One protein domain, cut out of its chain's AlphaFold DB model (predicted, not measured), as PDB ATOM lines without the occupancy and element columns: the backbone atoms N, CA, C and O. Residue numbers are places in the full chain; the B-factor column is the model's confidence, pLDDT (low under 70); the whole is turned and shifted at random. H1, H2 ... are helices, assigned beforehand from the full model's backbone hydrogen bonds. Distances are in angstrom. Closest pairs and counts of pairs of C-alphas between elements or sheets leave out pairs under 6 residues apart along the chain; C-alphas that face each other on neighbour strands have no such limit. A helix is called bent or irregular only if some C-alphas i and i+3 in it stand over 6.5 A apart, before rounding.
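Overview. This is residues 12 to 50 and 58 to 108 of the 130 residues of an uncharacterized protein of Comamonas thiooxydans (UniProt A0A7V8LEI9). The longest helix, H5, crosses H3 as an X and H4 nearly at right angles, and H3 and H4 also touch, making a core of three crossed helices. The small helices H1 and H2 pack on H4, away from H5. The printed part has 90 residues with five named helices, H1 to H5 in chain order, and no named strand; the class is all helix. It is compact, with a radius of gyration of the C-alphas of 12.6 A, and spans 37 by 33 by 23 A.

Along the chain. H5, residues 85 to 107, is 33.0 A long, from C-alpha 85 at (-1.948, 3.938, 32.150) to C-alpha 107 at (24.279, 4.575, 52.247). H4, residues 59 to 75, is 24.7 A long and irregular, with C-alphas 60 and 63 7.0 A apart, and has a kink of 27 degrees near residue 66. H3, residues 33 to 47, measures 20.9 A, H1, residues 12 to 19, 9.5 A, and H2, residues 23 to 26, 5.4 A. C-alpha 12 is at (-3.865, 8.357, 55.693).

Arrangement. H4 is the hub, touching the four other helices. Its residues 64 to 68 touch H5, about perpendicular at 89 degrees, closest at the C-alphas of Val 68 and Cys 92, 6.5 A. H5 touches H3 at a steep tilt of 43 degrees, opposite ways, with C-alphas Leu 40 and Arg 96 closest at 6.0 A. H3 and H4 touch, only just about perpendicular at 70.3 degrees, closest at C-alphas Leu 39 and Pro 64, 6.2 A. H1 touches H4 at a shallow tilt of 26 degrees, the same way, with C-alphas Leu 19 and His 70 closest at 6.6 A. H2 touches H4, closest at C-alphas Ala 23 and Leu 71, 5.2 A, and touches H1 only at the corner, closest at C-alphas Ile 18 and Ala 25, 5.7 A. Every O i to N i+4 pair is within hydrogen-bond range in H1, H3 and H5, and 11 of 13 in H4; H2 is too short for such a pair.

Size, cuts and confidence. The C-alphas of Asn 80 and Thr 108 are the two farthest apart, 38.2 A. Residues 51 to 57 are not printed, and C-alphas 50 and 58 are 16.6 A apart across the cut. Of the links printed whole, H1 to H2 is tight, and H2 to H3 and H4 to H5 are short. The mean pLDDT of the printed part is 90.9; residues 49 to 50 and 58 to 59 are under 70.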
ATOM      1  N   LYS A  12      -3.512   7.143  54.934       95.38
ATOM      2  CA  LYS A  12      -3.865   8.357  55.693       95.38
ATOM      3  C   LYS A  12      -2.617   9.031  56.240       95.38
ATOM      4  O   LYS A  12      -2.520  10.258  56.263       95.38
ATOM      5  N   ARG A  13      -1.649   8.228  56.682       96.00
ATOM      6  CA  ARG A  13      -0.352   8.735  57.131       96.00
ATOM      7  C   ARG A  13       0.437   9.321  55.961       96.00
ATOM      8  O   ARG A  13       0.953  10.426  56.091       96.00
ATOM      9  N   LEU A  14       0.465   8.627  54.821       96.81
ATOM     10  CA  LEU A  14       1.077   9.112  53.584       96.81
ATOM     11  C   LEU A  14       0.470  10.453  53.155       96.81
ATOM     12  O   LEU A  14       1.193  11.394  52.832       96.81
ATOM     13  N   GLU A  15      -0.858  10.560  53.191       96.81
ATOM     14  CA  GLU A  15      -1.562  11.796  52.867       96.81
ATOM     15  C   GLU A  15      -1.157  12.939  53.797       96.81
ATOM     16  O   GLU A  15      -0.795  14.016  53.329       96.81
ATOM     17  N   LYS A  16      -1.168  12.707  55.110       97.44
ATOM     18  CA  LYS A  16      -0.835  13.728  56.107       97.44
ATOM     19  C   LYS A  16       0.628  14.176  56.038       97.44
ATOM     20  O   LYS A  16       0.911  15.361  56.192       97.44
ATOM     21  N   GLU A  17       1.555  13.236  55.882       97.25
ATOM     22  CA  GLU A  17       2.994  13.505  55.975       97.25
ATOM     23  C   GLU A  17       3.600  13.950  54.642       97.25
ATOM     24  O   GLU A  17       4.560  14.716  54.643       97.25
ATOM     25  N   ILE A  18       3.036  13.520  53.509       97.62
ATOM     26  CA  ILE A  18       3.601  13.781  52.179       97.62
ATOM     27  C   ILE A  18       2.594  14.516  51.290       97.62
ATOM     28  O   ILE A  18       2.860  15.649  50.900       97.62
ATOM     29  N   LEU A  19       1.433  13.923  50.989       96.94
ATOM     30  CA  LEU A  19       0.559  14.418  49.904       96.94
ATOM     31  C   LEU A  19      -0.187  15.727  50.228       96.94
ATOM     32  O   LEU A  19      -0.626  16.420  49.314       96.94
ATOM     33  N   SER A  20      -0.339  16.069  51.510       96.12
ATOM     34  CA  SER A  20      -0.943  17.333  51.968       96.12
ATOM     35  C   SER A  20       0.054  18.495  52.007       96.12
ATOM     36  O   SER A  20      -0.340  19.633  52.267       96.12
ATOM     37  N   ASN A  21       1.342  18.223  51.786       95.19
ATOM     38  CA  ASN A  21       2.395  19.230  51.746       95.19
ATOM     39  C   ASN A  21       2.656  19.679  50.299       95.19
ATOM     40  O   ASN A  21       1.910  19.356  49.374       95.19
ATOM     41  N   SER A  22       3.698  20.485  50.090       95.12
ATOM     42  CA  SER A  22       4.141  20.809  48.734       95.12
ATOM     43  C   SER A  22       4.682  19.560  48.035       95.12
ATOM     44  O   SER A  22       5.264  18.690  48.681       95.12
ATOM     45  N   ALA A  23       4.607  19.519  46.702       95.81
ATOM     46  CA  ALA A  23       5.162  18.418  45.909       95.81
ATOM     47  C   ALA A  23       6.652  18.159  46.170       95.81
ATOM     48  O   ALA A  23       7.130  17.037  46.030       95.81
ATOM     49  N   VAL A  24       7.384  19.173  46.631       96.94
ATOM     50  CA  VAL A  24       8.774  19.038  47.075       96.94
ATOM     51  C   VAL A  24       8.913  17.998  48.196       96.94
ATOM     52  O   VAL A  24       9.901  17.269  48.199       96.94
ATOM     53  N   ALA A  25       7.937  17.858  49.100       97.44
ATOM     54  CA  ALA A  25       7.954  16.859  50.176       97.44
ATOM     55  C   ALA A  25       7.954  15.407  49.663       97.44
ATOM     56  O   ALA A  25       8.421  14.509  50.356       97.44
ATOM     57  N   ALA A  26       7.467  15.183  48.440       97.88
ATOM     58  CA  ALA A  26       7.448  13.881  47.782       97.88
ATOM     59  C   ALA A  26       8.734  13.565  46.991       97.88
ATOM     60  O   ALA A  26       8.871  12.458  46.461       97.88
ATOM     61  N   LEU A  27       9.683  14.505  46.880       98.06
ATOM     62  CA  LEU A  27      10.964  14.231  46.223       98.06
ATOM     63  C   LEU A  27      11.782  13.220  47.043       98.06
ATOM     64  O   LEU A  27      11.809  13.342  48.269       98.06
ATOM     65  N   PRO A  28      12.522  12.295  46.402       97.56
ATOM     66  CA  PRO A  28      13.289  11.251  47.090       97.56
ATOM     67  C   PRO A  28      14.158  11.770  48.240       97.56
ATOM     68  O   PRO A  28      14.103  11.244  49.348       97.56
ATOM     69  N   GLN A  29      14.891  12.864  48.014       96.94
ATOM     70  CA  GLN A  29      15.760  13.489  49.019       96.94
ATOM     71  C   GLN A  29      15.033  14.019  50.261       96.94
ATOM     72  O   GLN A  29      15.649  14.130  51.316       96.94
ATOM     73  N   ASN A  30      13.736  14.311  50.154       98.12
ATOM     74  CA  ASN A  30      12.932  14.870  51.241       98.12
ATOM     75  C   ASN A  30      12.116  13.808  51.988       98.12
ATOM     76  O   ASN A  30      11.520  14.108  53.022       98.12
ATOM     77  N   LEU A  31      12.107  12.563  51.504       98.12
ATOM     78  CA  LEU A  31      11.477  11.453  52.208       98.12
ATOM     79  C   LEU A  31      12.294  11.055  53.439       98.12
ATOM     80  O   LEU A  31      13.527  11.016  53.401       98.12
ATOM     81  N   SER A  32      11.613  10.648  54.511       97.19
ATOM     82  CA  SER A  32      12.270   9.909  55.591       97.19
ATOM     83  C   SER A  32      12.803   8.565  55.075       97.19
ATOM     84  O   SER A  32      12.325   8.045  54.064       97.19
ATOM     85  N   ASP A  33      13.775   7.977  55.777       96.88
ATOM     86  CA  ASP A  33      14.299   6.647  55.426       96.88
ATOM     87  C   ASP A  33      13.194   5.581  55.393       96.88
ATOM     88  O   ASP A  33      13.215   4.683  54.553       96.88
ATOM     89  N   GLU A  34      12.200   5.708  56.277       95.81
ATOM     90  CA  GLU A  34      11.033   4.828  56.313       95.81
ATOM     91  C   GLU A  34      10.194   4.953  55.036       95.81
ATOM     92  O   GLU A  34       9.920   3.945  54.385       95.81
ATOM     93  N   TRP A  35       9.804   6.174  54.650       97.12
ATOM     94  CA  TRP A  35       8.974   6.388  53.463       97.12
ATOM     95  C   TRP A  35       9.685   5.976  52.182       97.12
ATOM     96  O   TRP A  35       9.081   5.321  51.332       97.12
ATOM     97  N   LEU A  36      10.974   6.300  52.082       97.62
ATOM     98  CA  LEU A  36      11.814   5.872  50.975       97.62
ATOM     99  C   LEU A  36      11.827   4.342  50.872       97.62
ATOM    100  O   LEU A  36      11.543   3.801  49.804       97.62
ATOM    101  N   ALA A  37      12.091   3.635  51.974       95.12
ATOM    102  CA  ALA A  37      12.145   2.175  51.978       95.12
ATOM    103  C   ALA A  37      10.788   1.525  51.658       95.12
ATOM    104  O   ALA A  37      10.738   0.548  50.907       95.12
ATOM    105  N   LEU A  38       9.687   2.054  52.206       94.38
ATOM    106  CA  LEU A  38       8.340   1.536  51.962       94.38
ATOM    107  C   LEU A  38       7.926   1.694  50.495       94.38
ATOM    108  O   LEU A  38       7.490   0.716  49.884       94.38
ATOM    109  N   LEU A  39       8.085   2.895  49.927       95.81
ATOM    110  CA  LEU A  39       7.730   3.184  48.535       95.81
ATOM    111  C   LEU A  39       8.607   2.392  47.563       95.81
ATOM    112  O   LEU A  39       8.081   1.773  46.637       95.81
ATOM    113  N   LEU A  40       9.920   2.347  47.809       95.50
ATOM    114  CA  LEU A  40      10.854   1.611  46.960       95.50
ATOM    115  C   LEU A  40      10.532   0.115  46.940       95.50
ATOM    116  O   LEU A  40      10.458  -0.480  45.869       95.50
ATOM    117  N   ARG A  41      10.275  -0.495  48.103       91.75
ATOM    118  CA  ARG A  41       9.918  -1.919  48.177       91.75
ATOM    119  C   ARG A  41       8.661  -2.225  47.367       91.75
ATOM    120  O   ARG A  41       8.627  -3.225  46.660       91.75
ATOM    121  N   VAL A  42       7.629  -1.388  47.489       91.06
ATOM    122  CA  VAL A  42       6.381  -1.570  46.736       91.06
ATOM    123  C   VAL A  42       6.641  -1.488  45.237       91.06
ATOM    124  O   VAL A  42       6.171  -2.355  44.507       91.06
ATOM    125  N   LEU A  43       7.396  -0.486  44.782       92.06
ATOM    126  CA  LEU A  43       7.704  -0.301  43.364       92.06
ATOM    127  C   LEU A  43       8.548  -1.444  42.797       92.06
ATOM    128  O   LEU A  43       8.201  -1.961  41.745       92.06
ATOM    129  N   VAL A  44       9.590  -1.887  43.507       91.00
ATOM    130  CA  VAL A  44      10.430  -3.020  43.081       91.00
ATOM    131  C   VAL A  44       9.593  -4.284  42.911       91.00
ATOM    132  O   VAL A  44       9.684  -4.931  41.882       91.00
ATOM    133  N   VAL A  45       8.732  -4.615  43.878       87.06
ATOM    134  CA  VAL A  45       7.885  -5.817  43.790       87.06
ATOM    135  C   VAL A  45       6.802  -5.677  42.717       87.06
ATOM    136  O   VAL A  45       6.459  -6.656  42.064       87.06
ATOM    137  N   SER A  46       6.233  -4.480  42.556       84.56
ATOM    138  CA  SER A  46       5.069  -4.278  41.684       84.56
ATOM    139  C   SER A  46       5.430  -4.065  40.213       84.56
ATOM    140  O   SER A  46       4.569  -4.235  39.357       84.56
ATOM    141  N   LEU A  47       6.664  -3.644  39.927       85.19
ATOM    142  CA  LEU A  47       7.161  -3.405  38.570       85.19
ATOM    143  C   LEU A  47       8.050  -4.545  38.051       85.19
ATOM    144  O   LEU A  47       8.472  -4.493  36.899       85.19
ATOM    145  N   ASP A  48       8.335  -5.560  38.871       81.31
ATOM    146  CA  ASP A  48       9.120  -6.724  38.463       81.31
ATOM    147  C   ASP A  48       8.334  -7.571  37.434       81.31
ATOM    148  O   ASP A  48       7.271  -8.112  37.767       81.31
ATOM    149  N   PRO A  49       8.826  -7.697  36.183       68.69
ATOM    150  CA  PRO A  49       8.140  -8.443  35.130       68.69
ATOM    151  C   PRO A  49       8.063  -9.953  35.410       68.69
ATOM    152  O   PRO A  49       7.165 -10.619  34.883       68.69
ATOM    153  N   ASP A  50       8.960 -10.484  36.248       68.88
ATOM    154  CA  ASP A  50       9.038 -11.903  36.599       68.88
ATOM    155  C   ASP A  50       8.109 -12.262  37.776       68.88
ATOM    156  O   ASP A  50       7.817 -13.439  38.025       68.88
ATOM    157  N   ASN A  58      -4.902  -5.727  43.861       55.97
ATOM    158  CA  ASN A  58      -3.822  -5.293  44.728       55.97
ATOM    159  C   ASN A  58      -3.614  -3.780  44.589       55.97
ATOM    160  O   ASN A  58      -2.886  -3.297  43.722       55.97
ATOM    161  N   HIS A  59      -4.208  -3.029  45.512       67.44
ATOM    162  CA  HIS A  59      -3.953  -1.605  45.737       67.44
ATOM    163  C   HIS A  59      -2.487  -1.291  46.112       67.44
ATOM    164  O   HIS A  59      -2.203  -0.171  46.530       67.44
ATOM    165  N   ALA A  60      -1.543  -2.229  45.965       75.00
ATOM    166  CA  ALA A  60      -0.120  -2.051  46.237       75.00
ATOM    167  C   ALA A  60       0.439  -0.779  45.584       75.00
ATOM    168  O   ALA A  60       1.093   0.010  46.257       75.00
ATOM    169  N   LEU A  61       0.103  -0.512  44.318       85.06
ATOM    170  CA  LEU A  61       0.570   0.688  43.616       85.06
ATOM    171  C   LEU A  61      -0.163   1.982  43.999       85.06
ATOM    172  O   LEU A  61       0.268   3.046  43.569       85.06
ATOM    173  N   SER A  62      -1.219   1.943  44.820       89.75
ATOM    174  CA  SER A  62      -1.996   3.147  45.167       89.75
ATOM    175  C   SER A  62      -1.136   4.250  45.788       89.75
ATOM    176  O   SER A  62      -1.242   5.408  45.390       89.75
ATOM    177  N   ALA A  63      -0.240   3.889  46.707       93.31
ATOM    178  CA  ALA A  63       0.668   4.828  47.354       93.31
ATOM    179  C   ALA A  63       1.695   5.427  46.373       93.31
ATOM    180  O   ALA A  63       1.719   6.653  46.239       93.31
ATOM    181  N   PRO A  64       2.506   4.628  45.644       93.81
ATOM    182  CA  PRO A  64       3.404   5.172  44.630       93.81
ATOM    183  C   PRO A  64       2.695   5.997  43.554       93.81
ATOM    184  O   PRO A  64       3.170   7.076  43.217       93.81
ATOM    185  N   VAL A  65       1.531   5.555  43.066       93.00
ATOM    186  CA  VAL A  65       0.738   6.303  42.078       93.00
ATOM    187  C   VAL A  65       0.274   7.643  42.637       93.00
ATOM    188  O   VAL A  65       0.333   8.643  41.924       93.00
ATOM    189  N   ALA A  66      -0.156   7.703  43.900       94.62
ATOM    190  CA  ALA A  66      -0.552   8.958  44.536       94.62
ATOM    191  C   ALA A  66       0.629   9.933  44.662       94.62
ATOM    192  O   ALA A  66       0.483  11.116  44.362       94.62
ATOM    193  N   VAL A  67       1.810   9.431  45.033       97.06
ATOM    194  CA  VAL A  67       3.049  10.219  45.122       97.06
ATOM    195  C   VAL A  67       3.492  10.724  43.746       97.06
ATOM    196  O   VAL A  67       3.751  11.917  43.578       97.06
ATOM    197  N   VAL A  68       3.516   9.847  42.740       95.75
ATOM    198  CA  VAL A  68       3.857  10.200  41.355       95.75
ATOM    199  C   VAL A  68       2.877  11.235  40.811       95.75
ATOM    200  O   VAL A  68       3.297  12.262  40.287       95.75
ATOM    201  N   SER A  69       1.576  11.031  41.020       93.88
ATOM    202  CA  SER A  69       0.535  11.978  40.613       93.88
ATOM    203  C   SER A  69       0.709  13.340  41.290       93.88
ATOM    204  O   SER A  69       0.603  14.378  40.644       93.88
ATOM    205  N   HIS A  70       1.022  13.358  42.586       95.56
ATOM    206  CA  HIS A  70       1.275  14.591  43.329       95.56
ATOM    207  C   HIS A  70       2.457  15.389  42.751       95.56
ATOM    208  O   HIS A  70       2.346  16.596  42.535       95.56
ATOM    209  N   LEU A  71       3.550  14.706  42.402       96.25
ATOM    210  CA  LEU A  71       4.709  15.307  41.735       96.25
ATOM    211  C   LEU A  71       4.386  15.785  40.311       96.25
ATOM    212  O   LEU A  71       4.787  16.881  39.921       96.25
ATOM    213  N   MET A  72       3.649  14.990  39.532       93.00
ATOM    214  CA  MET A  72       3.281  15.324  38.153       93.00
ATOM    215  C   MET A  72       2.336  16.524  38.075       93.00
ATOM    216  O   MET A  72       2.514  17.374  37.205       93.00
ATOM    217  N   MET A  73       1.362  16.624  38.985       92.31
ATOM    218  CA  MET A  73       0.459  17.777  39.066       92.31
ATOM    219  C   MET A  73       1.241  19.079  39.241       92.31
ATOM    220  O   MET A  73       0.979  20.054  38.536       92.31
ATOM    221  N   ASP A  74       2.251  19.083  40.114       93.00
ATOM    222  CA  ASP A  74       3.099  20.259  40.279       93.00
ATOM    223  C   ASP A  74       4.009  20.499  39.069       93.00
ATOM    224  O   ASP A  74       4.089  21.632  38.587       93.00
ATOM    225  N   LYS A  75       4.646  19.450  38.531       90.38
ATOM    226  CA  LYS A  75       5.529  19.556  37.358       90.38
ATOM    227  C   LYS A  75       4.806  20.162  36.151       90.38
ATOM    228  O   LYS A  75       5.355  21.024  35.473       90.38
ATOM    229  N   LEU A  76       3.569  19.734  35.906       89.88
ATOM    230  CA  LEU A  76       2.738  20.178  34.781       89.88
ATOM    231  C   LEU A  76       1.886  21.408  35.112       89.88
ATOM    232  O   LEU A  76       1.147  21.885  34.252       89.88
ATOM    233  N   LYS A  77       1.957  21.910  36.352       89.44
ATOM    234  CA  LYS A  77       1.137  23.019  36.862       89.44
ATOM    235  C   LYS A  77      -0.362  22.803  36.602       89.44
ATOM    236  O   LYS A  77      -1.090  23.737  36.270       89.44
ATOM    237  N   THR A  78      -0.827  21.565  36.787       89.81
ATOM    238  CA  THR A  78      -2.224  21.148  36.598       89.81
ATOM    239  C   THR A  78      -2.818  20.582  37.885       89.81
ATOM    240  O   THR A  78      -2.120  19.997  38.706       89.81
ATOM    241  N   LYS A  79      -4.136  20.728  38.046       83.00
ATOM    242  CA  LYS A  79      -4.907  20.076  39.122       83.00
ATOM    243  C   LYS A  79      -5.573  18.774  38.677       83.00
ATOM    244  O   LYS A  79      -6.073  18.041  39.518       83.00
ATOM    245  N   ASN A  80      -5.587  18.512  37.370       81.12
ATOM    246  CA  ASN A  80      -6.185  17.328  36.773       81.12
ATOM    247  C   ASN A  80      -5.134  16.630  35.912       81.12
ATOM    248  O   ASN A  80      -4.612  17.219  34.962       81.12
ATOM    249  N   LEU A  81      -4.835  15.382  36.256       80.69
ATOM    250  CA  LEU A  81      -3.981  14.506  35.467       80.69
ATOM    251  C   LEU A  81      -4.855  13.591  34.619       80.69
ATOM    252  O   LEU A  81      -5.675  12.846  35.151       80.69
ATOM    253  N   THR A  82      -4.636  13.622  33.309       79.00
ATOM    254  CA  THR A  82      -5.170  12.625  32.381       79.00
ATOM    255  C   THR A  82      -3.972  11.968  31.720       79.00
ATOM    256  O   THR A  82      -3.367  12.563  30.834       79.00
ATOM    257  N   PHE A  83      -3.611  10.772  32.183       72.38
ATOM    258  CA  PHE A  83      -2.490  10.004  31.648       72.38
ATOM    259  C   PHE A  83      -2.973   8.652  31.131       72.38
ATOM    260  O   PHE A  83      -3.781   8.001  31.804       72.38
ATOM    261  N   PRO A  84      -2.480   8.199  29.966       79.69
ATOM    262  CA  PRO A  84      -2.548   6.793  29.611       79.69
ATOM    263  C   PRO A  84      -1.920   5.952  30.736       79.69
ATOM    264  O   PRO A  84      -0.883   6.351  31.272       79.69
ATOM    265  N   PRO A  85      -2.503   4.796  31.104       75.38
ATOM    266  CA  PRO A  85      -1.948   3.938  32.150       75.38
ATOM    267  C   PRO A  85      -0.456   3.634  31.959       75.38
ATOM    268  O   PRO A  85       0.304   3.706  32.920       75.38
ATOM    269  N   ASP A  86      -0.024   3.386  30.721       79.19
ATOM    270  CA  ASP A  86       1.367   3.057  30.388       79.19
ATOM    271  C   ASP A  86       2.347   4.198  30.716       79.19
ATOM    272  O   ASP A  86       3.455   3.953  31.194       79.19
ATOM    273  N   GLU A  87       1.936   5.456  30.535       83.50
ATOM    274  CA  GLU A  87       2.762   6.619  30.886       83.50
ATOM    275  C   GLU A  87       2.895   6.772  32.406       83.50
ATOM    276  O   GLU A  87       3.973   7.083  32.912       83.50
ATOM    277  N   LEU A  88       1.825   6.488  33.155       85.06
ATOM    278  CA  LEU A  88       1.866   6.489  34.617       85.06
ATOM    279  C   LEU A  88       2.778   5.374  35.158       85.06
ATOM    280  O   LEU A  88       3.522   5.606  36.115       85.06
ATOM    281  N   TYR A  89       2.759   4.191  34.536       84.62
ATOM    282  CA  TYR A  89       3.692   3.105  34.850       84.62
ATOM    283  C   TYR A  89       5.143   3.512  34.589       84.62
ATOM    284  O   TYR A  89       5.996   3.303  35.450       84.62
ATOM    285  N   LEU A  90       5.417   4.161  33.455       88.06
ATOM    286  CA  LEU A  90       6.750   4.674  33.146       88.06
ATOM    287  C   LEU A  90       7.217   5.718  34.176       88.06
ATOM    288  O   LEU A  90       8.357   5.674  34.634       88.06
ATOM    289  N   CYS A  91       6.337   6.627  34.608       91.88
ATOM    290  CA  CYS A  91       6.656   7.574  35.678       91.88
ATOM    291  C   CYS A  91       6.930   6.879  37.022       91.88
ATOM    292  O   CYS A  91       7.803   7.327  37.766       91.88
ATOM    293  N   CYS A  92       6.229   5.785  37.332       92.81
ATOM    294  CA  CYS A  92       6.517   4.970  38.513       92.81
ATOM    295  C   CYS A  92       7.902   4.315  38.433       92.81
ATOM    296  O   CYS A  92       8.609   4.283  39.440       92.81
ATOM    297  N   ASP A  93       8.316   3.849  37.253       91.94
ATOM    298  CA  ASP A  93       9.648   3.274  37.061       91.94
ATOM    299  C   ASP A  93      10.756   4.333  37.177       91.94
ATOM    300  O   ASP A  93      11.727   4.137  37.910       91.94
ATOM    301  N   PHE A  94      10.571   5.520  36.587       94.38
ATOM    302  CA  PHE A  94      11.494   6.635  36.818       94.38
ATOM    303  C   PHE A  94      11.575   7.017  38.298       94.38
ATOM    304  O   PHE A  94      12.659   7.272  38.814       94.38
ATOM    305  N   TYR A  95      10.445   7.043  39.007       96.69
ATOM    306  CA  TYR A  95      10.449   7.331  40.438       96.69
ATOM    307  C   TYR A  95      11.201   6.259  41.235       96.69
ATOM    308  O   TYR A  95      11.977   6.600  42.124       96.69
ATOM    309  N   ARG A  96      11.027   4.976  40.891       95.75
ATOM    310  CA  ARG A  96      11.779   3.859  41.481       95.75
ATOM    311  C   ARG A  96      13.286   4.071  41.333       95.75
ATOM    312  O   ARG A  96      13.987   4.005  42.340       95.75
ATOM    313  N   MET A  97      13.766   4.384  40.127       94.62
ATOM    314  CA  MET A  97      15.193   4.642  39.877       94.62
ATOM    315  C   MET A  97      15.733   5.776  40.758       94.62
ATOM    316  O   MET A  97      16.829   5.687  41.303       94.62
ATOM    317  N   GLU A  98      14.949   6.833  40.960       96.75
ATOM    318  CA  GLU A  98      15.346   7.978  41.785       96.75
ATOM    319  C   GLU A  98      15.346   7.667  43.289       96.75
ATOM    320  O   GLU A  98      16.179   8.187  44.035       96.75
ATOM    321  N   LEU A  99      14.452   6.788  43.750       97.19
ATOM    322  CA  LEU A  99      14.489   6.263  45.116       97.19
ATOM    323  C   LEU A  99      15.716   5.370  45.344       97.19
ATOM    324  O   LEU A  99      16.331   5.447  46.407       97.19
ATOM    325  N   GLU A 100      16.093   4.542  44.365       95.19
ATOM    326  CA  GLU A 100      17.318   3.725  44.411       95.19
ATOM    327  C   GLU A 100      18.571   4.604  44.444       95.19
ATOM    328  O   GLU A 100      19.473   4.377  45.254       95.19
ATOM    329  N   ALA A 101      18.598   5.646  43.615       94.44
ATOM    330  CA  ALA A 101      19.673   6.626  43.553       94.44
ATOM    331  C   ALA A 101      19.840   7.372  44.892       94.44
ATOM    332  O   ALA A 101      20.952   7.496  45.411       94.44
ATOM    333  N   GLU A 102      18.738   7.804  45.507       96.31
ATOM    334  CA  GLU A 102      18.759   8.423  46.833       96.31
ATOM    335  C   GLU A 102      19.168   7.431  47.933       96.31
ATOM    336  O   GLU A 102      19.937   7.786  48.829       96.31
ATOM    337  N   LEU A 103      18.713   6.175  47.867       95.62
ATOM    338  CA  LEU A 103      19.138   5.133  48.802       95.62
ATOM    339  C   LEU A 103      20.655   4.920  48.746       95.62
ATOM    340  O   LEU A 103      21.298   4.808  49.791       95.62
ATOM    341  N   LEU A 104      21.217   4.870  47.534       94.00
ATOM    342  CA  LEU A 104      22.653   4.752  47.306       94.00
ATOM    343  C   LEU A 104      23.393   5.952  47.901       94.00
ATOM    344  O   LEU A 104      24.340   5.762  48.662       94.00
ATOM    345  N   ARG A 105      22.910   7.170  47.632       94.00
ATOM    346  CA  ARG A 105      23.464   8.420  48.169       94.00
ATOM    347  C   ARG A 105      23.464   8.466  49.699       94.00
ATOM    348  O   ARG A 105      24.388   9.004  50.293       94.00
ATOM    349  N   ARG A 106      22.429   7.927  50.357       94.81
ATOM    350  CA  ARG A 106      22.342   7.876  51.833       94.81
ATOM    351  C   ARG A 106      23.254   6.824  52.455       94.81
ATOM    352  O   ARG A 106      23.634   6.964  53.613       94.81
ATOM    353  N   LYS A 107      23.549   5.744  51.726       94.12
ATOM    354  CA  LYS A 107      24.279   4.575  52.247       94.12
ATOM    355  C   LYS A 107      25.744   4.509  51.834       94.12
ATOM    356  O   LYS A 107      26.469   3.666  52.355       94.12
ATOM    357  N   THR A 108      26.164   5.333  50.884       91.31
ATOM    358  CA  THR A 108      27.509   5.315  50.303       91.31
ATOM    359  C   THR A 108      28.011   6.737  50.094       91.31
ATOM    360  O   THR A 108      27.222   7.676  50.095       91.31
TER     361      THR A 108